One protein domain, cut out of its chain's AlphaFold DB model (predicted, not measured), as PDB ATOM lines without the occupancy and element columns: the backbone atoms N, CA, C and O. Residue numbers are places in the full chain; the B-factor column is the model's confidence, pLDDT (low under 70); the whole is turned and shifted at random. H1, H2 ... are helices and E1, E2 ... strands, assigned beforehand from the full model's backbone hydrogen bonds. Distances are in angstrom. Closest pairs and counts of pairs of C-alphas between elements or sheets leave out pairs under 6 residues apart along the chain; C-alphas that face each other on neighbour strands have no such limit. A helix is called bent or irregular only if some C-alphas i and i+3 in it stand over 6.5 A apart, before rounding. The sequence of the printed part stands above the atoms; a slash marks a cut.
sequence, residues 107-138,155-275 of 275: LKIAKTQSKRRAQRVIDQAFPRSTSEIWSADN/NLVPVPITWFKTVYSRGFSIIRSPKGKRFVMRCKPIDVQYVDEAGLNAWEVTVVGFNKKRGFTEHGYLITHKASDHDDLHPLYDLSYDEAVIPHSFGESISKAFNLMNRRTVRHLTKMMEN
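Overview. This is residues 107 to 138 and 155 to 275 of the 275 residues of an uncharacterized protein of Cryomorphaceae bacterium (UniProt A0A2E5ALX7). A five-stranded sheet, E3 to E7, is curled like part of a barrel and folded so that E3 and E4 face E6 and E7; the long last helix H4 packs along E7 and E6, and its end, from residue 269, sticks out. Beyond E4 lies a smaller part, in which H1 packs on the two-stranded sheet of E1 and E2. The printed part has 153 residues, with four named helices and seven named strands in the order H1 E1 E2 H2 E3 E4 H3 E5 E6 E7 H4, a mixed class of helices and strands. The larger sheet, in the order E3 E4 E5 E6 E7, is antiparallel, and the smaller is parallel. The whole is compact, with a radius of gyration of the C-alphas of 15.5 A, and only just elongated, spanning 47 by 31 by 27 A.

Along the chain. H1, residues 107 to 125, is 26.6 A long and begins at C-alpha 107 (-23.977, -22.711, 28.656). E1 is residues 131 to 135, E2 155 to 159, H2 163 to 166 and E3 174 to 177. E4, residues 180 to 190, is 23.8 A long and bends by 82 degrees at residue 185. After H3, residues 193 to 196, come E5, residues 200 to 211, 29.2 A, and E6, residues 214 to 225, 31.5 A. E7 is residues 248 to 251. H4, residues 254 to 273, 28.6 A, ends at C-alpha 273 (13.702, -50.970, 43.257).

Arrangement. The larger sheet is a folded sheet, bent back on itself into two leaves, with E5 as the hinge. E3 and E4 form a hairpin, with N 175 and O 182 3.0 A apart. E4 and E5 have N 183 and O 208 within hydrogen-bond range at 2.8 A. E5, E6 and E7 make a meander, each strand the antiparallel neighbour of the one before, with N 203 and O 222 at 2.8 A and N 249 and O 223 at 2.9 A. The closest C-alphas of edge strands E3 and E7 are those of Ser 177 and Phe 250, 5.5 A apart. H4 is on this sheet at a height of 6.4 A, over E7 and only just over E6, where 3 of its C-alphas fall; Gly 251 and Ala 257 have the closest C-alphas of E7 and H4, 4.5 A apart. H3 is on the same face. H1 and H2 only graze the sheet; H1 touches H2 with residues 110 to 118 alone, the C-alphas of Ser 114 and Phe 164 being closest at 4.7 A. The closest C-alphas of H1 and E1 are those of Lys 115 and Ser 135, 6.3 A apart. In parallel E1 and E2, N 132 and O 155 are 2.9 A apart. In H1 and H4 every O i to N i+4 pair is within hydrogen-bond range; H2 and H3 are too short for such a pair.

Size, cuts and confidence. The C-alphas farthest apart, of Asn 138 and Asn 275, are 52.9 A apart. Residues 139 to 154 are cut out, with 18.2 A between C-alphas 138 and 155. The link from E6 to E7, 22 residues, is long. Mean pLDDT of the printed part is 84.6; residues 127 to 131, 135 to 138, 155, 213 and 272 to 275 are under 70.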
ATOM      1  N   LEU A 107     -23.441 -21.404  29.037       78.38
ATOM      2  CA  LEU A 107     -23.977 -22.711  28.656       78.38
ATOM      3  C   LEU A 107     -23.686 -23.078  27.193       78.38
ATOM      4  O   LEU A 107     -23.292 -24.211  26.920       78.38
ATOM      5  N   LYS A 108     -23.823 -22.139  26.246       79.00
ATOM      6  CA  LYS A 108     -23.502 -22.368  24.825       79.00
ATOM      7  C   LYS A 108     -22.005 -22.622  24.632       79.00
ATOM      8  O   LYS A 108     -21.625 -23.515  23.868       79.00
ATOM      9  N   ILE A 109     -21.164 -21.879  25.354       79.75
ATOM     10  CA  ILE A 109     -19.707 -22.061  25.360       79.75
ATOM     11  C   ILE A 109     -19.345 -23.429  25.952       79.75
ATOM     12  O   ILE A 109     -18.663 -24.207  25.284       79.75
ATOM     13  N   ALA A 110     -19.862 -23.771  27.137       82.94
ATOM     14  CA  ALA A 110     -19.609 -25.059  27.787       82.94
ATOM     15  C   ALA A 110     -20.075 -26.241  26.924       82.94
ATOM     16  O   ALA A 110     -19.332 -27.205  26.744       82.94
ATOM     17  N   LYS A 111     -21.258 -26.141  26.301       84.62
ATOM     18  CA  LYS A 111     -21.788 -27.159  25.379       84.62
ATOM     19  C   LYS A 111     -20.855 -27.369  24.187       84.62
ATOM     20  O   LYS A 111     -20.516 -28.502  23.846       84.62
ATOM     21  N   THR A 112     -20.402 -26.274  23.576       84.75
ATOM     22  CA  THR A 112     -19.506 -26.311  22.413       84.75
ATOM     23  C   THR A 112     -18.139 -26.891  22.776       84.75
ATOM     24  O   THR A 112     -17.607 -27.716  22.032       84.75
ATOM     25  N   GLN A 113     -17.577 -26.500  23.922       87.06
ATOM     26  CA  GLN A 113     -16.296 -27.013  24.407       87.06
ATOM     27  C   GLN A 113     -16.376 -28.504  24.739       87.06
ATOM     28  O   GLN A 113     -15.564 -29.272  24.225       87.06
ATOM     29  N   SER A 114     -17.382 -28.922  25.514       87.12
ATOM     30  CA  SER A 114     -17.598 -30.327  25.872       87.12
ATOM     31  C   SER A 114     -17.758 -31.204  24.635       87.12
ATOM     32  O   SER A 114     -17.035 -32.188  24.506       87.12
ATOM     33  N   LYS A 115     -18.610 -30.811  23.675       88.75
ATOM     34  CA  LYS A 115     -18.789 -31.569  22.426       88.75
ATOM     35  C   LYS A 115     -17.487 -31.674  21.625       88.75
ATOM     36  O   LYS A 115     -17.089 -32.771  21.250       88.75
ATOM     37  N   ARG A 116     -16.804 -30.550  21.371       87.94
ATOM     38  CA  ARG A 116     -15.576 -30.532  20.550       87.94
ATOM     39  C   ARG A 116     -14.443 -31.346  21.174       87.94
ATOM     40  O   ARG A 116     -13.728 -32.038  20.455       87.94
ATOM     41  N   ARG A 117     -14.255 -31.243  22.493       90.62
ATOM     42  CA  ARG A 117     -13.181 -31.951  23.203       90.62
ATOM     43  C   ARG A 117     -13.469 -33.443  23.311       90.62
ATOM     44  O   ARG A 117     -12.572 -34.227  23.029       90.62
ATOM     45  N   ALA A 118     -14.707 -33.824  23.624       89.50
ATOM     46  CA  ALA A 118     -15.113 -35.225  23.623       89.50
ATOM     47  C   ALA A 118     -14.912 -35.862  22.239       89.50
ATOM     48  O   ALA A 118     -14.341 -36.943  22.157       89.50
ATOM     49  N   GLN A 119     -15.285 -35.160  21.158       88.06
ATOM     50  CA  GLN A 119     -15.145 -35.681  19.788       88.06
ATOM     51  C   GLN A 119     -13.691 -35.968  19.458       88.06
ATOM     52  O   GLN A 119     -13.356 -37.082  19.077       88.06
ATOM     53  N   ARG A 120     -12.808 -35.001  19.722       88.19
ATOM     54  CA  ARG A 120     -11.372 -35.178  19.506       88.19
ATOM     55  C   ARG A 120     -10.812 -36.378  20.275       88.19
ATOM     56  O   ARG A 120     -10.038 -37.136  19.706       88.19
ATOM     57  N   VAL A 121     -11.195 -36.545  21.543       88.62
ATOM     58  CA  VAL A 121     -10.729 -37.671  22.367       88.62
ATOM     59  C   VAL A 121     -11.207 -39.004  21.797       88.62
ATOM     60  O   VAL A 121     -10.409 -39.933  21.706       88.62
ATOM     61  N   ILE A 122     -12.480 -39.115  21.408       86.88
ATOM     62  CA  ILE A 122     -13.017 -40.362  20.849       86.88
ATOM     63  C   ILE A 122     -12.374 -40.678  19.499       86.88
ATOM     64  O   ILE A 122     -11.934 -41.809  19.306       86.88
ATOM     65  N   ASP A 123     -12.257 -39.694  18.606       82.94
ATOM     66  CA  ASP A 123     -11.655 -39.878  17.280       82.94
ATOM     67  C   ASP A 123     -10.194 -40.348  17.386       82.94
ATOM     68  O   ASP A 123      -9.752 -41.196  16.610       82.94
ATOM     69  N   GLN A 124      -9.450 -39.839  18.376       84.56
ATOM     70  CA  GLN A 124      -8.070 -40.251  18.650       84.56
ATOM     71  C   GLN A 124      -7.991 -41.631  19.318       84.56
ATOM     72  O   GLN A 124      -7.210 -42.481  18.896       84.56
ATOM     73  N   ALA A 125      -8.796 -41.874  20.354       82.94
ATOM     74  CA  ALA A 125      -8.737 -43.111  21.132       82.94
ATOM     75  C   ALA A 125      -9.323 -44.324  20.386       82.94
ATOM     76  O   ALA A 125      -8.877 -45.457  20.605       82.94
ATOM     77  N   PHE A 126     -10.315 -44.099  19.516       79.31
ATOM     78  CA  PHE A 126     -11.068 -45.133  18.800       79.31
ATOM     79  C   PHE A 126     -11.232 -44.817  17.292       79.31
ATOM     80  O   PHE A 126     -12.352 -44.623  16.812       79.31
ATOM     81  N   PRO A 127     -10.153 -44.869  16.483       67.56
ATOM     82  CA  PRO A 127     -10.167 -44.416  15.080       67.56
ATOM     83  C   PRO A 127     -11.068 -45.220  14.126       67.56
ATOM     84  O   PRO A 127     -11.324 -44.803  13.002       67.56
ATOM     85  N   ARG A 128     -11.516 -46.415  14.538       65.56
ATOM     86  CA  ARG A 128     -12.335 -47.329  13.716       65.56
ATOM     87  C   ARG A 128     -13.834 -47.252  14.012       65.56
ATOM     88  O   ARG A 128     -14.603 -47.956  13.363       65.56
ATOM     89  N   SER A 129     -14.252 -46.454  14.992       61.66
ATOM     90  CA  SER A 129     -15.662 -46.229  15.315       61.66
ATOM     91  C   SER A 129     -16.061 -44.835  14.862       61.66
ATOM     92  O   SER A 129     -15.665 -43.856  15.488       61.66
ATOM     93  N   THR A 130     -16.880 -44.732  13.813       64.06
ATOM     94  CA  THR A 130     -17.609 -43.489  13.555       64.06
ATOM     95  C   THR A 130     -18.494 -43.247  14.777       64.06
ATOM     96  O   THR A 130     -19.342 -44.067  15.119       64.06
ATOM     97  N   SER A 131     -18.218 -42.190  15.533       68.00
ATOM     98  CA  SER A 131     -18.952 -41.886  16.761       68.00
ATOM     99  C   SER A 131     -19.518 -40.491  16.645       68.00
ATOM    100  O   SER A 131     -18.786 -39.547  16.349       68.00
ATOM    101  N   GLU A 132     -20.818 -40.362  16.865       73.19
ATOM    102  CA  GLU A 132     -21.470 -39.067  16.869       73.19
ATOM    103  C   GLU A 132     -21.772 -38.660  18.311       73.19
ATOM    104  O   GLU A 132     -22.436 -39.372  19.070       73.19
ATOM    105  N   ILE A 133     -21.235 -37.503  18.699       74.69
ATOM    106  CA  ILE A 133     -21.338 -37.007  20.066       74.69
ATOM    107  C   ILE A 133     -22.399 -35.922  20.165       74.69
ATOM    108  O   ILE A 133     -22.335 -34.861  19.523       74.69
ATOM    109  N   TRP A 134     -23.329 -36.162  21.080       74.31
ATOM    110  CA  TRP A 134     -24.386 -35.233  21.444       74.31
ATOM    111  C   TRP A 134     -24.218 -34.835  22.905       74.31
ATOM    112  O   TRP A 134     -23.855 -35.652  23.750       74.31
ATOM    113  N   SER A 135     -24.450 -33.560  23.218       68.88
ATOM    114  CA  SER A 135     -24.502 -33.146  24.617       68.88
ATOM    115  C   SER A 135     -25.882 -33.465  25.172       68.88
ATOM    116  O   SER A 135     -26.862 -33.053  24.556       68.88
ATOM    117  N   ALA A 136     -25.947 -34.183  26.293       61.81
ATOM    118  CA  ALA A 136     -27.200 -34.647  26.870       61.81
ATOM    119  C   ALA A 136     -28.169 -33.477  27.116       61.81
ATOM    120  O   ALA A 136     -27.848 -32.541  27.850       61.81
ATOM    121  N   ASP A 137     -29.341 -33.577  26.496       48.22
ATOM    122  CA  ASP A 137     -30.603 -33.007  26.954       48.22
ATOM    123  C   ASP A 137     -31.526 -34.216  27.166       48.22
ATOM    124  O   ASP A 137     -31.432 -35.180  26.400       48.22
ATOM    125  N   ASN A 138     -32.294 -34.248  28.254       47.41
ATOM    126  CA  ASN A 138     -32.977 -35.460  28.723       47.41
ATOM    127  C   ASN A 138     -33.875 -36.060  27.623       47.41
ATOM    128  O   ASN A 138     -34.976 -35.573  27.387       47.41
ATOM    129  N   ASN A 155     -21.806 -44.859  16.313       67.88
ATOM    130  CA  ASN A 155     -22.138 -45.025  17.725       67.88
ATOM    131  C   ASN A 155     -22.487 -43.667  18.335       67.88
ATOM    132  O   ASN A 155     -21.693 -42.729  18.271       67.88
ATOM    133  N   LEU A 156     -23.665 -43.565  18.944       73.06
ATOM    134  CA  LEU A 156     -24.101 -42.352  19.625       73.06
ATOM    135  C   LEU A 156     -23.581 -42.349  21.063       73.06
ATOM    136  O   LEU A 156     -23.892 -43.252  21.838       73.06
ATOM    137  N   VAL A 157     -22.802 -41.327  21.426       76.69
ATOM    138  CA  VAL A 157     -22.271 -41.166  22.790       76.69
ATOM    139  C   VAL A 157     -22.788 -39.856  23.394       76.69
ATOM    140  O   VAL A 157     -22.361 -38.776  22.969       76.69
ATOM    141  N   PRO A 158     -23.703 -39.912  24.380       79.88
ATOM    142  CA  PRO A 158     -24.193 -38.721  25.059       79.88
ATOM    143  C   PRO A 158     -23.208 -38.264  26.145       79.88
ATOM    144  O   PRO A 158     -22.895 -39.011  27.071       79.88
ATOM    145  N   VAL A 159     -22.748 -37.010  26.080       84.19
ATOM    146  CA  VAL A 159     -21.888 -36.402  27.115       84.19
ATOM    147  C   VAL A 159     -22.589 -35.239  27.818       84.19
ATOM    148  O   VAL A 159     -23.253 -34.437  27.165       84.19
ATOM    149  N   PRO A 160     -22.462 -35.065  29.140       84.69
ATOM    150  CA  PRO A 160     -23.019 -33.894  29.813       84.69
ATOM    151  C   PRO A 160     -22.447 -32.571  29.277       84.69
ATOM    152  O   PRO A 160     -21.281 -32.493  28.893       84.69
ATOM    153  N   ILE A 161     -23.221 -31.480  29.335       85.88
ATOM    154  CA  ILE A 161     -22.725 -30.128  28.987       85.88
ATOM    155  C   ILE A 161     -21.514 -29.739  29.852       85.88
ATOM    156  O   ILE A 161     -20.611 -29.041  29.395       85.88
ATOM    157  N   THR A 162     -21.466 -30.232  31.089       87.81
ATOM    158  CA  THR A 162     -20.393 -29.989  32.061       87.81
ATOM    159  C   THR A 162     -19.204 -30.942  31.929       87.81
ATOM    160  O   THR A 162     -18.246 -30.800  32.688       87.81
ATOM    161  N   TRP A 163     -19.233 -31.878  30.970       92.50
ATOM    162  CA  TRP A 163     -18.221 -32.925  30.796       92.50
ATOM    163  C   TRP A 163     -16.795 -32.383  30.727       92.50
ATOM    164  O   TRP A 163     -15.896 -32.918  31.376       92.50
ATOM    165  N   PHE A 164     -16.587 -31.281  29.999       89.88
ATOM    166  CA  PHE A 164     -15.273 -30.658  29.898       89.88
ATOM    167  C   PHE A 164     -14.683 -30.330  31.278       89.88
ATOM    168  O   PHE A 164     -13.537 -30.667  31.544       89.88
ATOM    169  N   LYS A 165     -15.479 -29.742  32.178       88.50
ATOM    170  CA  LYS A 165     -15.030 -29.319  33.514       88.50
ATOM    171  C   LYS A 165     -14.907 -30.482  34.505       88.50
ATOM    172  O   LYS A 165     -14.115 -30.425  35.442       88.50
ATOM    173  N   THR A 166     -15.751 -31.502  34.372       89.88
ATOM    174  CA  THR A 166     -15.824 -32.597  35.353       89.88
ATOM    175  C   THR A 166     -14.938 -33.786  35.001       89.88
ATOM    176  O   THR A 166     -14.570 -34.538  35.898       89.88
ATOM    177  N   VAL A 167     -14.592 -33.956  33.723       93.12
ATOM    178  CA  VAL A 167     -13.828 -35.104  33.222       93.12
ATOM    179  C   VAL A 167     -12.569 -34.643  32.493       93.12
ATOM    180  O   VAL A 167     -11.468 -35.000  32.902       93.12
ATOM    181  N   TYR A 168     -12.713 -33.846  31.429       92.25
ATOM    182  CA  TYR A 168     -11.586 -33.524  30.546       92.25
ATOM    183  C   TYR A 168     -10.508 -32.688  31.234       92.25
ATOM    184  O   TYR A 168      -9.355 -33.095  31.241       92.25
ATOM    185  N   SER A 169     -10.885 -31.575  31.869       89.12
ATOM    186  CA  SER A 169      -9.950 -30.684  32.571       89.12
ATOM    187  C   SER A 169      -9.294 -31.333  33.791       89.12
ATOM    188  O   SER A 169      -8.399 -30.750  34.383       89.12
ATOM    189  N   ARG A 170      -9.776 -32.507  34.212       88.81
ATOM    190  CA  ARG A 170      -9.200 -33.307  35.299       88.81
ATOM    191  C   ARG A 170      -8.327 -34.456  34.791       88.81
ATOM    192  O   ARG A 170      -7.882 -35.259  35.598       88.81
ATOM    193  N   GLY A 171      -8.147 -34.593  33.476       90.31
ATOM    194  CA  GLY A 171      -7.327 -35.661  32.900       90.31
ATOM    195  C   GLY A 171      -7.984 -37.043  32.875       90.31
ATOM    196  O   GLY A 171      -7.306 -38.044  32.661       90.31
ATOM    197  N   PHE A 172      -9.302 -37.133  33.076       93.06
ATOM    198  CA  PHE A 172     -10.027 -38.407  33.201       93.06
ATOM    199  C   PHE A 172     -10.671 -38.892  31.901       93.06
ATOM    200  O   PHE A 172     -11.487 -39.807  31.928       93.06
ATOM    201  N   SER A 173     -10.374 -38.263  30.766       91.94
ATOM    202  CA  SER A 173     -11.100 -38.474  29.507       91.94
ATOM    203  C   SER A 173     -11.069 -39.931  29.020       91.94
ATOM    204  O   SER A 173     -12.108 -40.462  28.616       91.94
ATOM    205  N   ILE A 174      -9.912 -40.591  29.126       93.31
ATOM    206  CA  ILE A 174      -9.717 -42.017  28.865       93.31
ATOM    207  C   ILE A 174      -9.120 -42.694  30.094       93.31
ATOM    208  O   ILE A 174      -8.209 -42.172  30.731       93.31
ATOM    209  N   ILE A 175      -9.605 -43.901  30.381       92.81
ATOM    210  CA  ILE A 175      -9.037 -44.783  31.401       92.81
ATOM    211  C   ILE A 175      -8.732 -46.164  30.820       92.81
ATOM    212  O   ILE A 175      -9.413 -46.667  29.917       92.81
ATOM    213  N   ARG A 176      -7.712 -46.820  31.374       89.12
ATOM    214  CA  ARG A 176      -7.293 -48.173  31.013       89.12
ATOM    215  C   ARG A 176      -7.876 -49.193  31.988       89.12
ATOM    216  O   ARG A 176      -7.349 -49.436  33.080       89.12
ATOM    217  N   SER A 177      -8.944 -49.857  31.554       87.50
ATOM    218  CA  SER A 177      -9.497 -51.017  32.255       87.50
ATOM    219  C   SER A 177      -8.756 -52.308  31.865       87.50
ATOM    220  O   SER A 177      -8.133 -52.365  30.800       87.50
ATOM    221  N   PRO A 178      -8.854 -53.386  32.666       82.12
ATOM    222  CA  PRO A 178      -8.358 -54.708  32.269       82.12
ATOM    223  C   PRO A 178      -8.950 -55.205  30.942       82.12
ATOM    224  O   PRO A 178      -8.283 -55.897  30.181       82.12
ATOM    225  N   LYS A 179     -10.194 -54.813  30.644       83.12
ATOM    226  CA  LYS A 179     -10.941 -55.174  29.433       83.12
ATOM    227  C   LYS A 179     -10.712 -54.167  28.278       83.12
ATOM    228  O   LYS A 179     -11.517 -54.116  27.348       83.12
ATOM    229  N   GLY A 180      -9.682 -53.318  28.353       85.69
ATOM    230  CA  GLY A 180      -9.328 -52.323  27.330       85.69
ATOM    231  C   GLY A 180      -9.632 -50.868  27.704       85.69
ATOM    232  O   GLY A 180     -10.006 -50.555  28.836       85.69
ATOM    233  N   LYS A 181      -9.450 -49.961  26.740       90.00
ATOM    234  CA  LYS A 181      -9.664 -48.517  26.919       90.00
ATOM    235  C   LYS A 181     -11.145 -48.205  27.119       90.00
ATOM    236  O   LYS A 181     -12.012 -48.872  26.545       90.00
ATOM    237  N   ARG A 182     -11.433 -47.203  27.936       92.12
ATOM    238  CA  ARG A 182     -12.787 -46.733  28.225       92.12
ATOM    239  C   ARG A 182     -12.824 -45.216  28.153       92.12
ATOM    240  O   ARG A 182     -11.924 -44.563  28.672       92.12
ATOM    241  N   PHE A 183     -13.864 -44.687  27.526       92.81
ATOM    242  CA  PHE A 183     -14.164 -43.264  27.508       92.81
ATOM    243  C   PHE A 183     -15.041 -42.907  28.701       92.81
ATOM    244  O   PHE A 183     -16.095 -43.511  28.894       92.81
ATOM    245  N   VAL A 184     -14.619 -41.943  29.511       93.44
ATOM    246  CA  VAL A 184     -15.363 -41.549  30.713       93.44
ATOM    247  C   VAL A 184     -16.422 -40.520  30.343       93.44
ATOM    248  O   VAL A 184     -16.100 -39.443  29.861       93.44
ATOM    249  N   MET A 185     -17.695 -40.821  30.597       90.50
ATOM    250  CA  MET A 185     -18.816 -39.901  30.361       90.50
ATOM    251  C   MET A 185     -19.157 -39.051  31.583       90.50
ATOM    252  O   MET A 185     -19.653 -37.933  31.461       90.50
ATOM    253  N   ARG A 186     -18.944 -39.585  32.783       91.44
ATOM    254  CA  ARG A 186     -19.229 -38.895  34.041       91.44
ATOM    255  C   ARG A 186     -18.218 -39.340  35.075       91.44
ATOM    256  O   ARG A 186     -17.887 -40.518  35.121       91.44
ATOM    257  N   CYS A 187     -17.783 -38.401  35.903       91.69
ATOM    258  CA  CYS A 187     -16.920 -38.656  37.043       91.69
ATOM    259  C   CYS A 187     -17.448 -37.873  38.251       91.69
ATOM    260  O   CYS A 187     -17.684 -36.665  38.150       91.69
ATOM    261  N   LYS A 188     -17.681 -38.560  39.371       92.62
ATOM    262  CA  LYS A 188     -18.149 -37.975  40.633       92.62
ATOM    263  C   LYS A 188     -17.249 -38.463  41.776       92.62
ATOM    264  O   LYS A 188     -17.081 -39.669  41.898       92.62
ATOM    265  N   PRO A 189     -16.686 -37.572  42.609       92.56
ATOM    266  CA  PRO A 189     -15.911 -38.007  43.769       92.56
ATOM    267  C   PRO A 189     -16.816 -38.739  44.760       92.56
ATOM    268  O   PRO A 189     -17.960 -38.325  44.977       92.56
ATOM    269  N   ILE A 190     -16.294 -39.805  45.357       94.06
ATOM    270  CA  ILE A 190     -16.915 -40.496  46.485       94.06
ATOM    271  C   ILE A 190     -15.898 -40.523  47.617       94.06
ATOM    272  O   ILE A 190     -14.720 -40.789  47.389       94.06
ATOM    273  N   ASP A 191     -16.381 -40.275  48.827       91.75
ATOM    274  CA  ASP A 191     -15.591 -40.452  50.032       91.75
ATOM    275  C   ASP A 191     -15.765 -41.876  50.578       91.75
ATOM    276  O   ASP A 191     -16.888 -42.358  50.754       91.75
ATOM    277  N   VAL A 192     -14.647 -42.570  50.776       90.94
ATOM    278  CA  VAL A 192     -14.603 -43.948  51.267       90.94
ATOM    279  C   VAL A 192     -13.427 -44.065  52.222       90.94
ATOM    280  O   VAL A 192     -12.275 -44.025  51.797       90.94
ATOM    281  N   GLN A 193     -13.729 -44.281  53.500       90.19
ATOM    282  CA  GLN A 193     -12.759 -44.184  54.590       90.19
ATOM    283  C   GLN A 193     -11.489 -45.027  54.372       90.19
ATOM    284  O   GLN A 193     -10.387 -44.496  54.418       90.19
ATOM    285  N   TYR A 194     -11.618 -46.311  54.021       88.62
ATOM    286  CA  TYR A 194     -10.447 -47.176  53.798       88.62
ATOM    287  C   TYR A 194      -9.635 -46.825  52.538       88.62
ATOM    288  O   TYR A 194      -8.484 -47.234  52.407       88.62
ATOM    289  N   VAL A 195     -10.233 -46.119  51.571       88.88
ATOM    290  CA  VAL A 195      -9.521 -45.631  50.380       88.88
ATOM    291  C   VAL A 195      -8.744 -44.367  50.737       88.88
ATOM    292  O   VAL A 195      -7.596 -44.219  50.324       88.88
ATOM    293  N   ASP A 196      -9.353 -43.496  51.541       89.62
ATOM    294  CA  ASP A 196      -8.725 -42.280  52.046       89.62
ATOM    295  C   ASP A 196      -7.520 -42.595  52.948       89.62
ATOM    296  O   ASP A 196      -6.417 -42.108  52.700       89.62
ATOM    297  N   GLU A 197      -7.688 -43.511  53.907       90.00
ATOM    298  CA  GLU A 197      -6.613 -43.987  54.793       90.00
ATOM    299  C   GLU A 197      -5.407 -44.551  54.016       90.00
ATOM    300  O   GLU A 197      -4.270 -44.465  54.478       90.00
ATOM    301  N   ALA A 198      -5.630 -45.081  52.809       86.19
ATOM    302  CA  ALA A 198      -4.581 -45.581  51.922       86.19
ATOM    303  C   ALA A 198      -3.922 -44.494  51.044       86.19
ATOM    304  O   ALA A 198      -3.089 -44.817  50.196       86.19
ATOM    305  N   GLY A 199      -4.297 -43.219  51.196       88.00
ATOM    306  CA  GLY A 199      -3.784 -42.113  50.382       88.00
ATOM    307  C   GLY A 199      -4.308 -42.112  48.940       88.00
ATOM    308  O   GLY A 199      -3.648 -41.597  48.033       88.00
ATOM    309  N   LEU A 200      -5.484 -42.695  48.702       91.62
ATOM    310  CA  LEU A 200      -6.084 -42.837  47.376       91.62
ATOM    311  C   LEU A 200      -7.359 -41.990  47.243       91.62
ATOM    312  O   LEU A 200      -8.014 -41.642  48.221       91.62
ATOM    313  N   ASN A 201      -7.727 -41.668  46.006       91.81
ATOM    314  CA  ASN A 201      -8.985 -41.013  45.655       91.81
ATOM    315  C   ASN A 201      -9.925 -42.019  44.992       91.81
ATOM    316  O   ASN A 201      -9.496 -42.767  44.111       91.81
ATOM    317  N   ALA A 202     -11.207 -41.996  45.360       94.12
ATOM    318  CA  ALA A 202     -12.253 -42.793  44.725       94.12
ATOM    319  C   ALA A 202     -13.223 -41.919  43.924       94.12
ATOM    320  O   ALA A 202     -13.675 -40.859  44.365       94.12
ATOM    321  N   TRP A 203     -13.593 -42.412  42.747       94.81
ATOM    322  CA  TRP A 203     -14.529 -41.753  41.852       94.81
ATOM    323  C   TRP A 203     -15.562 -42.747  41.334       94.81
ATOM    324  O   TRP A 203     -15.211 -43.803  40.812       94.81
ATOM    325  N   GLU A 204     -16.835 -42.382  41.411       94.94
ATOM    326  CA  GLU A 204     -17.894 -43.013  40.632       94.94
ATOM    327  C   GLU A 204     -17.757 -42.570  39.181       94.94
ATOM    328  O   GLU A 204     -17.779 -41.366  38.890       94.94
ATOM    329  N   VAL A 205     -17.640 -43.522  38.261       94.50
ATOM    330  CA  VAL A 205     -17.541 -43.210  36.839       94.50
ATOM    331  C   VAL A 205     -18.540 -44.007  36.019       94.50
ATOM    332  O   VAL A 205     -18.728 -45.211  36.199       94.50
ATOM    333  N   THR A 206     -19.156 -43.319  35.062       92.62
ATOM    334  CA  THR A 206     -19.877 -43.968  33.968       92.62
ATOM    335  C   THR A 206     -18.985 -43.914  32.747       92.62
ATOM    336  O   THR A 206     -18.552 -42.827  32.349       92.62
ATOM    337  N   VAL A 207     -18.724 -45.066  32.143       92.62
ATOM    338  CA  VAL A 207     -17.847 -45.172  30.984       92.62
ATOM    339  C   VAL A 207     -18.530 -45.836  29.805       92.62
ATOM    340  O   VAL A 207     -19.456 -46.626  29.962       92.62
ATOM    341  N   VAL A 208     -18.025 -45.530  28.618       89.38
ATOM    342  CA  VAL A 208     -18.342 -46.233  27.380       89.38
ATOM    343  C   VAL A 208     -17.108 -46.989  26.925       89.38
ATOM    344  O   VAL A 208     -15.988 -46.470  26.923       89.38
ATOM    345  N   GLY A 209     -17.311 -48.246  26.557       85.38
ATOM    346  CA  GLY A 209     -16.301 -49.075  25.928       85.38
ATOM    347  C   GLY A 209     -16.766 -49.551  24.564       85.38
ATOM    348  O   GLY A 209     -17.958 -49.692  24.308       85.38
ATOM    349  N   PHE A 210     -15.798 -49.854  23.708       77.31
ATOM    350  CA  PHE A 210     -16.035 -50.553  22.456       77.31
ATOM    351  C   PHE A 210     -15.380 -51.922  22.543       77.31
ATOM    352  O   PHE A 210     -14.180 -52.035  22.795       77.31
ATOM    353  N   ASN A 211     -16.168 -52.974  22.350       75.62
ATOM    354  CA  ASN A 211     -15.654 -54.332  22.251       75.62
ATOM    355  C   ASN A 211     -16.370 -55.061  21.116       75.62
ATOM    356  O   ASN A 211     -17.584 -54.953  20.984       75.62
ATOM    357  N   LYS A 212     -15.623 -55.786  20.275       72.88
ATOM    358  CA  LYS A 212     -16.168 -56.499  19.101       72.88
ATOM    359  C   LYS A 212     -17.113 -55.628  18.245       72.88
ATOM    360  O   LYS A 212     -18.167 -56.088  17.826       72.88
ATOM    361  N   LYS A 213     -16.740 -54.359  18.014       68.94
ATOM    362  CA  LYS A 213     -17.534 -53.339  17.290       68.94
ATOM    363  C   LYS A 213     -18.889 -52.973  17.923       68.94
ATOM    364  O   LYS A 213     -19.644 -52.224  17.317       68.94
ATOM    365  N   ARG A 214     -19.189 -53.446  19.134       71.50
ATOM    366  CA  ARG A 214     -20.371 -53.050  19.900       71.50
ATOM    367  C   ARG A 214     -19.962 -52.068  20.993       71.50
ATOM    368  O   ARG A 214     -19.027 -52.331  21.756       71.50
ATOM    369  N   GLY A 215     -20.643 -50.927  21.030       75.31
ATOM    370  CA  GLY A 215     -20.575 -50.002  22.153       75.31
ATOM    371  C   GLY A 215     -21.324 -50.581  23.350       75.31
ATOM    372  O   GLY A 215     -22.366 -51.213  23.189       75.31
ATOM    373  N   PHE A 216     -20.796 -50.382  24.548       84.12
ATOM    374  CA  PHE A 216     -21.502 -50.689  25.788       84.12
ATOM    375  C   PHE A 216     -21.219 -49.612  26.823       84.12
ATOM    376  O   PHE A 216     -20.157 -48.981  26.814       84.12
ATOM    377  N   THR A 217     -22.165 -49.450  27.736       87.88
ATOM    378  CA  THR A 217     -22.050 -48.549  28.878       87.88
ATOM    379  C   THR A 217     -21.797 -49.375  30.130       87.88
ATOM    380  O   THR A 217     -22.453 -50.390  30.354       87.88
ATOM    381  N   GLU A 218     -20.838 -48.951  30.942       90.69
ATOM    382  CA  GLU A 218     -20.461 -49.612  32.187       90.69
ATOM    383  C   GLU A 218     -20.413 -48.569  33.307       90.69
ATOM    384  O   GLU A 218     -19.875 -47.471  33.142       90.69
ATOM    385  N   HIS A 219     -20.993 -48.915  34.452       93.31
ATOM    386  CA  HIS A 219     -20.856 -48.151  35.685       93.31
ATOM    387  C   HIS A 219     -19.796 -48.818  36.554       93.31
ATOM    388  O   HIS A 219     -19.751 -50.045  36.656       93.31
ATOM    389  N   GLY A 220     -18.941 -48.021  37.181       94.00
ATOM    390  CA  GLY A 220     -17.921 -48.551  38.068       94.00
ATOM    391  C   GLY A 220     -17.186 -47.466  38.828       94.00
ATOM    392  O   GLY A 220     -17.635 -46.324  38.930       94.00
ATOM    393  N   TYR A 221     -16.032 -47.849  39.353       95.31
ATOM    394  CA  TYR A 221     -15.243 -47.035  40.257       95.31
ATOM    395  C   TYR A 221     -13.826 -46.897  39.729       95.31
ATOM    396  O   TYR A 221     -13.172 -47.891  39.400       95.31
ATOM    397  N   LEU A 222     -13.373 -45.652  39.637       94.56
ATOM    398  CA  LEU A 222     -12.016 -45.274  39.284       94.56
ATOM    399  C   LEU A 222     -11.276 -44.889  40.563       94.56
ATOM    400  O   LEU A 222     -11.778 -44.091  41.351       94.56
ATOM    401  N   ILE A 223     -10.086 -45.448  40.754       93.94
ATOM    402  CA  ILE A 223      -9.208 -45.109  41.870       93.94
ATOM    403  C   ILE A 223      -7.887 -44.581  41.335       93.94
ATOM    404  O   ILE A 223      -7.282 -45.188  40.444       93.94
ATOM    405  N   THR A 224      -7.461 -43.452  41.891       91.94
ATOM    406  CA  THR A 224      -6.224 -42.733  41.561       91.94
ATOM    407  C   THR A 224      -5.433 -42.463  42.838       91.94
ATOM    408  O   THR A 224      -5.995 -42.465  43.933       91.94
ATOM    409  N   HIS A 225      -4.131 -42.216  42.722       88.50
ATOM    410  CA  HIS A 225      -3.330 -41.734  43.854       88.50
ATOM    411  C   HIS A 225      -3.685 -40.285  44.198       88.50
ATOM    412  O   HIS A 225      -3.928 -39.490  43.291       88.50
ATOM    413  N   LYS A 226      -3.693 -39.926  45.491       85.25
ATOM    414  CA  LYS A 226      -3.856 -38.520  45.915       85.25
ATOM    415  C   LYS A 226      -2.662 -37.650  45.551       85.25
ATOM    416  O   LYS A 226      -2.838 -36.471  45.282       85.25
ATOM    417  N   ALA A 227      -1.472 -38.241  45.547       78.62
ATOM    418  CA  ALA A 227      -0.220 -37.554  45.251       78.62
ATOM    419  C   ALA A 227       0.031 -37.346  43.747       78.62
ATOM    420  O   ALA A 227       1.010 -36.708  43.378       78.62
ATOM    421  N   SER A 228      -0.798 -37.925  42.874       78.94
ATOM    422  CA  SER A 228      -0.641 -37.766  41.431       78.94
ATOM    423  C   SER A 228      -1.400 -36.537  40.956       78.94
ATOM    424  O   SER A 228      -2.630 -36.553  40.920       78.94
ATOM    425  N   ASP A 229      -0.664 -35.511  40.542       76.25
ATOM    426  CA  ASP A 229      -1.241 -34.385  39.817       76.25
ATOM    427  C   ASP A 229      -1.760 -34.875  38.462       76.25
ATOM    428  O   ASP A 229      -1.024 -35.471  37.674       76.25
ATOM    429  N   HIS A 230      -3.051 -34.666  38.214       82.69
ATOM    430  CA  HIS A 230      -3.693 -35.020  36.955       82.69
ATOM    431  C   HIS A 230      -4.606 -33.884  36.474       82.69
ATOM    432  O   HIS A 230      -5.468 -33.379  37.202       82.69
ATOM    433  N   ASP A 231      -4.440 -33.491  35.218       84.56
ATOM    434  CA  ASP A 231      -5.209 -32.441  34.549       84.56
ATOM    435  C   ASP A 231      -5.271 -32.717  33.035       84.56
ATOM    436  O   ASP A 231      -4.974 -33.823  32.582       84.56
ATOM    437  N   ASP A 232      -5.734 -31.763  32.229       82.12
ATOM    438  CA  ASP A 232      -5.773 -31.947  30.775       82.12
ATOM    439  C   ASP A 232      -4.390 -31.962  30.103       82.12
ATOM    440  O   ASP A 232      -4.289 -32.464  28.981       82.12
ATOM    441  N   LEU A 233      -3.348 -31.449  30.764       85.25
ATOM    442  CA  LEU A 233      -1.956 -31.494  30.302       85.25
ATOM    443  C   LEU A 233      -1.243 -32.776  30.759       85.25
ATOM    444  O   LEU A 233      -0.386 -33.287  30.042       85.25
ATOM    445  N   HIS A 234      -1.650 -33.322  31.903       86.38
ATOM    446  CA  HIS A 234      -1.137 -34.531  32.540       86.38
ATOM    447  C   HIS A 234      -2.286 -35.539  32.727       86.38
ATOM    448  O   HIS A 234      -2.740 -35.787  33.851       86.38
ATOM    449  N   PRO A 235      -2.834 -36.100  31.633       90.00
ATOM    450  CA  PRO A 235      -3.971 -37.002  31.719       90.00
ATOM    451  C   PRO A 235      -3.574 -38.366  32.296       90.00
ATOM    452  O   PRO A 235      -2.428 -38.807  32.208       90.00
ATOM    453  N   LEU A 236      -4.564 -39.114  32.799       89.88
ATOM    454  CA  LEU A 236      -4.348 -40.502  33.228       89.88
ATOM    455  C   LEU A 236      -3.874 -41.415  32.088       89.88
ATOM    456  O   LEU A 236      -3.228 -42.441  32.322       89.88
ATOM    457  N   TYR A 237      -4.240 -41.055  30.861       89.75
ATOM    458  CA  TYR A 237      -3.919 -41.775  29.644       89.75
ATOM    459  C   TYR A 237      -3.471 -40.789  28.572       89.75
ATOM    460  O   TYR A 237      -4.229 -39.885  28.214       89.75
ATOM    461  N   ASP A 238      -2.273 -40.995  28.037       87.94
ATOM    462  CA  ASP A 238      -1.766 -40.213  26.922       87.94
ATOM    463  C   ASP A 238      -2.233 -40.829  25.601       87.94
ATOM    464  O   ASP A 238      -1.944 -41.980  25.268       87.94
ATOM    465  N   LEU A 239      -2.999 -40.041  24.853       83.25
ATOM    466  CA  LEU A 239      -3.540 -40.414  23.549       83.25
ATOM    467  C   LEU A 239      -2.475 -40.420  22.449       83.25
ATOM    468  O   LEU A 239      -2.646 -41.128  21.460       83.25
ATOM    469  N   SER A 240      -1.411 -39.631  22.596       84.50
ATOM    470  CA  SER A 240      -0.346 -39.502  21.603       84.50
ATOM    471  C   SER A 240       0.580 -40.715  21.602       84.50
ATOM    472  O   SER A 240       0.922 -41.206  20.528       84.50
ATOM    473  N   TYR A 241       0.937 -41.225  22.783       84.19
ATOM    474  CA  TYR A 241       1.791 -42.415  22.935       84.19
ATOM    475  C   TYR A 241       1.008 -43.707  23.201       84.19
ATOM    476  O   TYR A 241       1.584 -44.789  23.278       84.19
ATOM    477  N   ASP A 242      -0.315 -43.603  23.293       84.44
ATOM    478  CA  ASP A 242      -1.229 -44.706  23.557       84.44
ATOM    479  C   ASP A 242      -0.929 -45.494  24.846       84.44
ATOM    480  O   ASP A 242      -0.997 -46.730  24.887       84.44
ATOM    481  N   GLU A 243      -0.625 -44.779  25.929       86.12
ATOM    482  CA  GLU A 243      -0.203 -45.379  27.193       86.12
ATOM    483  C   GLU A 243      -0.852 -44.759  28.435       86.12
ATOM    484  O   GLU A 243      -1.340 -43.632  28.439       86.12
ATOM    485  N   ALA A 244      -0.886 -45.538  29.518       85.19
ATOM    486  CA  ALA A 244      -1.353 -45.050  30.811       85.19
ATOM    487  C   ALA A 244      -0.168 -44.421  31.551       85.19
ATOM    488  O   ALA A 244       0.697 -45.153  32.026       85.19
ATOM    489  N   VAL A 245      -0.153 -43.090  31.637       84.94
ATOM    490  CA  VAL A 245       0.958 -42.322  32.221       84.94
ATOM    491  C   VAL A 245       0.860 -42.284  33.740       84.94
ATOM    492  O   VAL A 245       1.850 -42.482  34.438       84.94
ATOM    493  N   ILE A 246      -0.350 -42.089  34.265       84.88
ATOM    494  CA  ILE A 246      -0.584 -42.019  35.707       84.88
ATOM    495  C   ILE A 246      -1.202 -43.337  36.177       84.88
ATOM    496  O   ILE A 246      -2.210 -43.784  35.606       84.88
ATOM    497  N   PRO A 247      -0.655 -43.969  37.232       85.69
ATOM    498  CA  PRO A 247      -1.258 -45.145  37.831       85.69
ATOM    499  C   PRO A 247      -2.698 -44.859  38.259       85.69
ATOM    500  O   PRO A 247      -2.983 -43.994  39.084       85.69
ATOM    501  N   HIS A 248      -3.618 -45.625  37.695       90.88
ATOM    502  CA  HIS A 248      -5.025 -45.613  38.059       90.88
ATOM    503  C   HIS A 248      -5.577 -47.028  37.952       90.88
ATOM    504  O   HIS A 248      -4.948 -47.916  37.366       90.88
ATOM    505  N   SER A 249      -6.765 -47.266  38.492       92.94
ATOM    506  CA  SER A 249      -7.461 -48.546  38.371       92.94
ATOM    507  C   SER A 249      -8.958 -48.339  38.208       92.94
ATOM    508  O   SER A 249      -9.527 -47.412  38.767       92.94
ATOM    509  N   PHE A 250      -9.593 -49.213  37.432       93.88
ATOM    510  CA  PHE A 250     -11.033 -49.188  37.209       93.88
ATOM    511  C   PHE A 250     -11.622 -50.573  37.454       93.88
ATOM    512  O   PHE A 250     -11.055 -51.572  36.995       93.88
ATOM    513  N   GLY A 251     -12.757 -50.629  38.148       92.19
ATOM    514  CA  GLY A 251     -13.482 -51.868  38.411       92.19
ATOM    515  C   GLY A 251     -14.971 -51.650  38.666       92.19
ATOM    516  O   GLY A 251     -15.396 -50.567  39.049       92.19
ATOM    517  N   GLU A 252     -15.758 -52.710  38.486       91.56
ATOM    518  CA  GLU A 252     -17.217 -52.718  38.709       91.56
ATOM    519  C   GLU A 252     -17.596 -52.399  40.170       91.56
ATOM    520  O   GLU A 252     -18.666 -51.863  40.435       91.56
ATOM    521  N   SER A 253     -16.715 -52.711  41.130       93.12
ATOM    522  CA  SER A 253     -16.887 -52.379  42.547       93.12
ATOM    523  C   SER A 253     -15.661 -51.659  43.104       93.12
ATOM    524  O   SER A 253     -14.539 -51.875  42.635       93.12
ATOM    525  N   ILE A 254     -15.872 -50.846  44.144       92.38
ATOM    526  CA  ILE A 254     -14.805 -50.089  44.818       92.38
ATOM    527  C   ILE A 254     -13.705 -51.036  45.300       92.38
ATOM    528  O   ILE A 254     -12.538 -50.822  44.994       92.38
ATOM    529  N   SER A 255     -14.061 -52.141  45.961       92.50
ATOM    530  CA  SER A 255     -13.081 -53.109  46.470       92.50
ATOM    531  C   SER A 255     -12.253 -53.753  45.352       92.50
ATOM    532  O   SER A 255     -11.051 -53.960  45.515       92.50
ATOM    533  N   LYS A 256     -12.862 -54.050  44.191       91.50
ATOM    534  CA  LYS A 256     -12.129 -54.581  43.027       91.50
ATOM    535  C   LYS A 256     -11.140 -53.547  42.485       91.50
ATOM    536  O   LYS A 256      -9.996 -53.905  42.212       91.50
ATOM    537  N   ALA A 257     -11.569 -52.292  42.338       92.06
ATOM    538  CA  ALA A 257     -10.696 -51.207  41.900       92.06
ATOM    539  C   ALA A 257      -9.547 -50.994  42.900       92.06
ATOM    540  O   ALA A 257      -8.387 -50.974  42.505       92.06
ATOM    541  N   PHE A 258      -9.842 -50.973  44.199       93.12
ATOM    542  CA  PHE A 258      -8.866 -50.732  45.265       93.12
ATOM    543  C   PHE A 258      -7.776 -51.802  45.291       93.12
ATOM    544  O   PHE A 258      -6.586 -51.503  45.216       93.12
ATOM    545  N   ASN A 259      -8.181 -53.072  45.274       91.44
ATOM    546  CA  ASN A 259      -7.239 -54.187  45.230       91.44
ATOM    547  C   ASN A 259      -6.380 -54.163  43.959       91.44
ATOM    548  O   ASN A 259      -5.194 -54.498  43.997       91.44
ATOM    549  N   LEU A 260      -6.957 -53.756  42.824       90.81
ATOM    550  CA  LEU A 260      -6.216 -53.605  41.577       90.81
ATOM    551  C   LEU A 260      -5.213 -52.443  41.650       90.81
ATOM    552  O   LEU A 260      -4.095 -52.592  41.156       90.81
ATOM    553  N   MET A 261      -5.582 -51.328  42.282       90.81
ATOM    554  CA  MET A 261      -4.698 -50.185  42.510       90.81
ATOM    555  C   MET A 261      -3.495 -50.570  43.363       90.81
ATOM    556  O   MET A 261      -2.357 -50.303  42.977       90.81
ATOM    557  N   ASN A 262      -3.730 -51.263  44.477       88.69
ATOM    558  CA  ASN A 262      -2.664 -51.689  45.381       88.69
ATOM    559  C   ASN A 262      -1.700 -52.641  44.673       88.69
ATOM    560  O   ASN A 262      -0.492 -52.426  44.701       88.69
ATOM    561  N   ARG A 263      -2.217 -53.624  43.924       86.50
ATOM    562  CA  ARG A 263      -1.377 -54.521  43.109       86.50
ATOM    563  C   ARG A 263      -0.544 -53.766  42.068       86.50
ATOM    564  O   ARG A 263       0.621 -54.101  41.872       86.50
ATOM    565  N   ARG A 264      -1.125 -52.769  41.389       83.88
ATOM    566  CA  ARG A 264      -0.413 -51.939  40.396       83.88
ATOM    567  C   ARG A 264       0.670 -51.086  41.053       83.88
ATOM    568  O   ARG A 264       1.772 -51.019  40.522       83.88
ATOM    569  N   THR A 265       0.366 -50.500  42.205       81.62
ATOM    570  CA  THR A 265       1.294 -49.662  42.973       81.62
ATOM    571  C   THR A 265       2.473 -50.483  43.480       81.62
ATOM    572  O   THR A 265       3.611 -50.116  43.221       81.62
ATOM    573  N   VAL A 266       2.218 -51.646  44.091       81.69
ATOM    574  CA  VAL A 266       3.275 -52.569  44.534       81.69
ATOM    575  C   VAL A 266       4.166 -52.959  43.358       81.69
ATOM    576  O   VAL A 266       5.371 -52.768  43.427       81.69
ATOM    577  N   ARG A 267       3.585 -53.405  42.235       80.31
ATOM    578  CA  ARG A 267       4.358 -53.781  41.040       80.31
ATOM    579  C   ARG A 267       5.221 -52.637  40.505       80.31
ATOM    580  O   ARG A 267       6.334 -52.877  40.047       80.31
ATOM    581  N   HIS A 268       4.696 -51.415  40.523       74.88
ATOM    582  CA  HIS A 268       5.429 -50.238  40.074       74.88
ATOM    583  C   HIS A 268       6.614 -49.928  40.997       74.88
ATOM    584  O   HIS A 268       7.707 -49.660  40.504       74.88
ATOM    585  N   LEU A 269       6.408 -49.987  42.313       75.06
ATOM    586  CA  LEU A 269       7.464 -49.766  43.299       75.06
ATOM    587  C   LEU A 269       8.541 -50.851  43.210       75.06
ATOM    588  O   LEU A 269       9.719 -50.523  43.173       75.06
ATOM    589  N   THR A 270       8.158 -52.125  43.072       76.19
ATOM    590  CA  THR A 270       9.117 -53.229  42.897       76.19
ATOM    591  C   THR A 270       9.979 -53.028  41.651       76.19
ATOM    592  O   THR A 270      11.197 -53.116  41.735       76.19
ATOM    593  N   LYS A 271       9.376 -52.645  40.517       75.88
ATOM    594  CA  LYS A 271      10.118 -52.356  39.279       75.88
ATOM    595  C   LYS A 271      11.096 -51.180  39.428       75.88
ATOM    596  O   LYS A 271      12.111 -51.147  38.745       75.88
ATOM    597  N   MET A 272      10.779 -50.205  40.278       69.62
ATOM    598  CA  MET A 272      11.671 -49.079  40.576       69.62
ATOM    599  C   MET A 272      12.800 -49.434  41.544       69.62
ATOM    600  O   MET A 272      13.782 -48.712  41.570       69.62
ATOM    601  N   MET A 273      12.659 -50.499  42.338       67.88
ATOM    602  CA  MET A 273      13.702 -50.970  43.257       67.88
ATOM    603  C   MET A 273      14.649 -52.003  42.632       67.88
ATOM    604  O   MET A 273      15.745 -52.203  43.141       67.88
ATOM    605  N   GLU A 274      14.212 -52.695  41.577       67.50
ATOM    606  CA  GLU A 274      15.032 -53.653  40.818       67.50
ATOM    607  C   GLU A 274      15.949 -52.979  39.776       67.50
ATOM    608  O   GLU A 274      16.835 -53.640  39.234       67.50
ATOM    609  N   ASN A 275      15.744 -51.684  39.512       49.09
ATOM    610  CA  ASN A 275      16.601 -50.822  38.688       49.09
ATOM    611  C   ASN A 275      17.452 -49.907  39.571       49.09
ATOM    612  O   ASN A 275      18.555 -49.538  39.113       49.09
TER     613      ASN A 275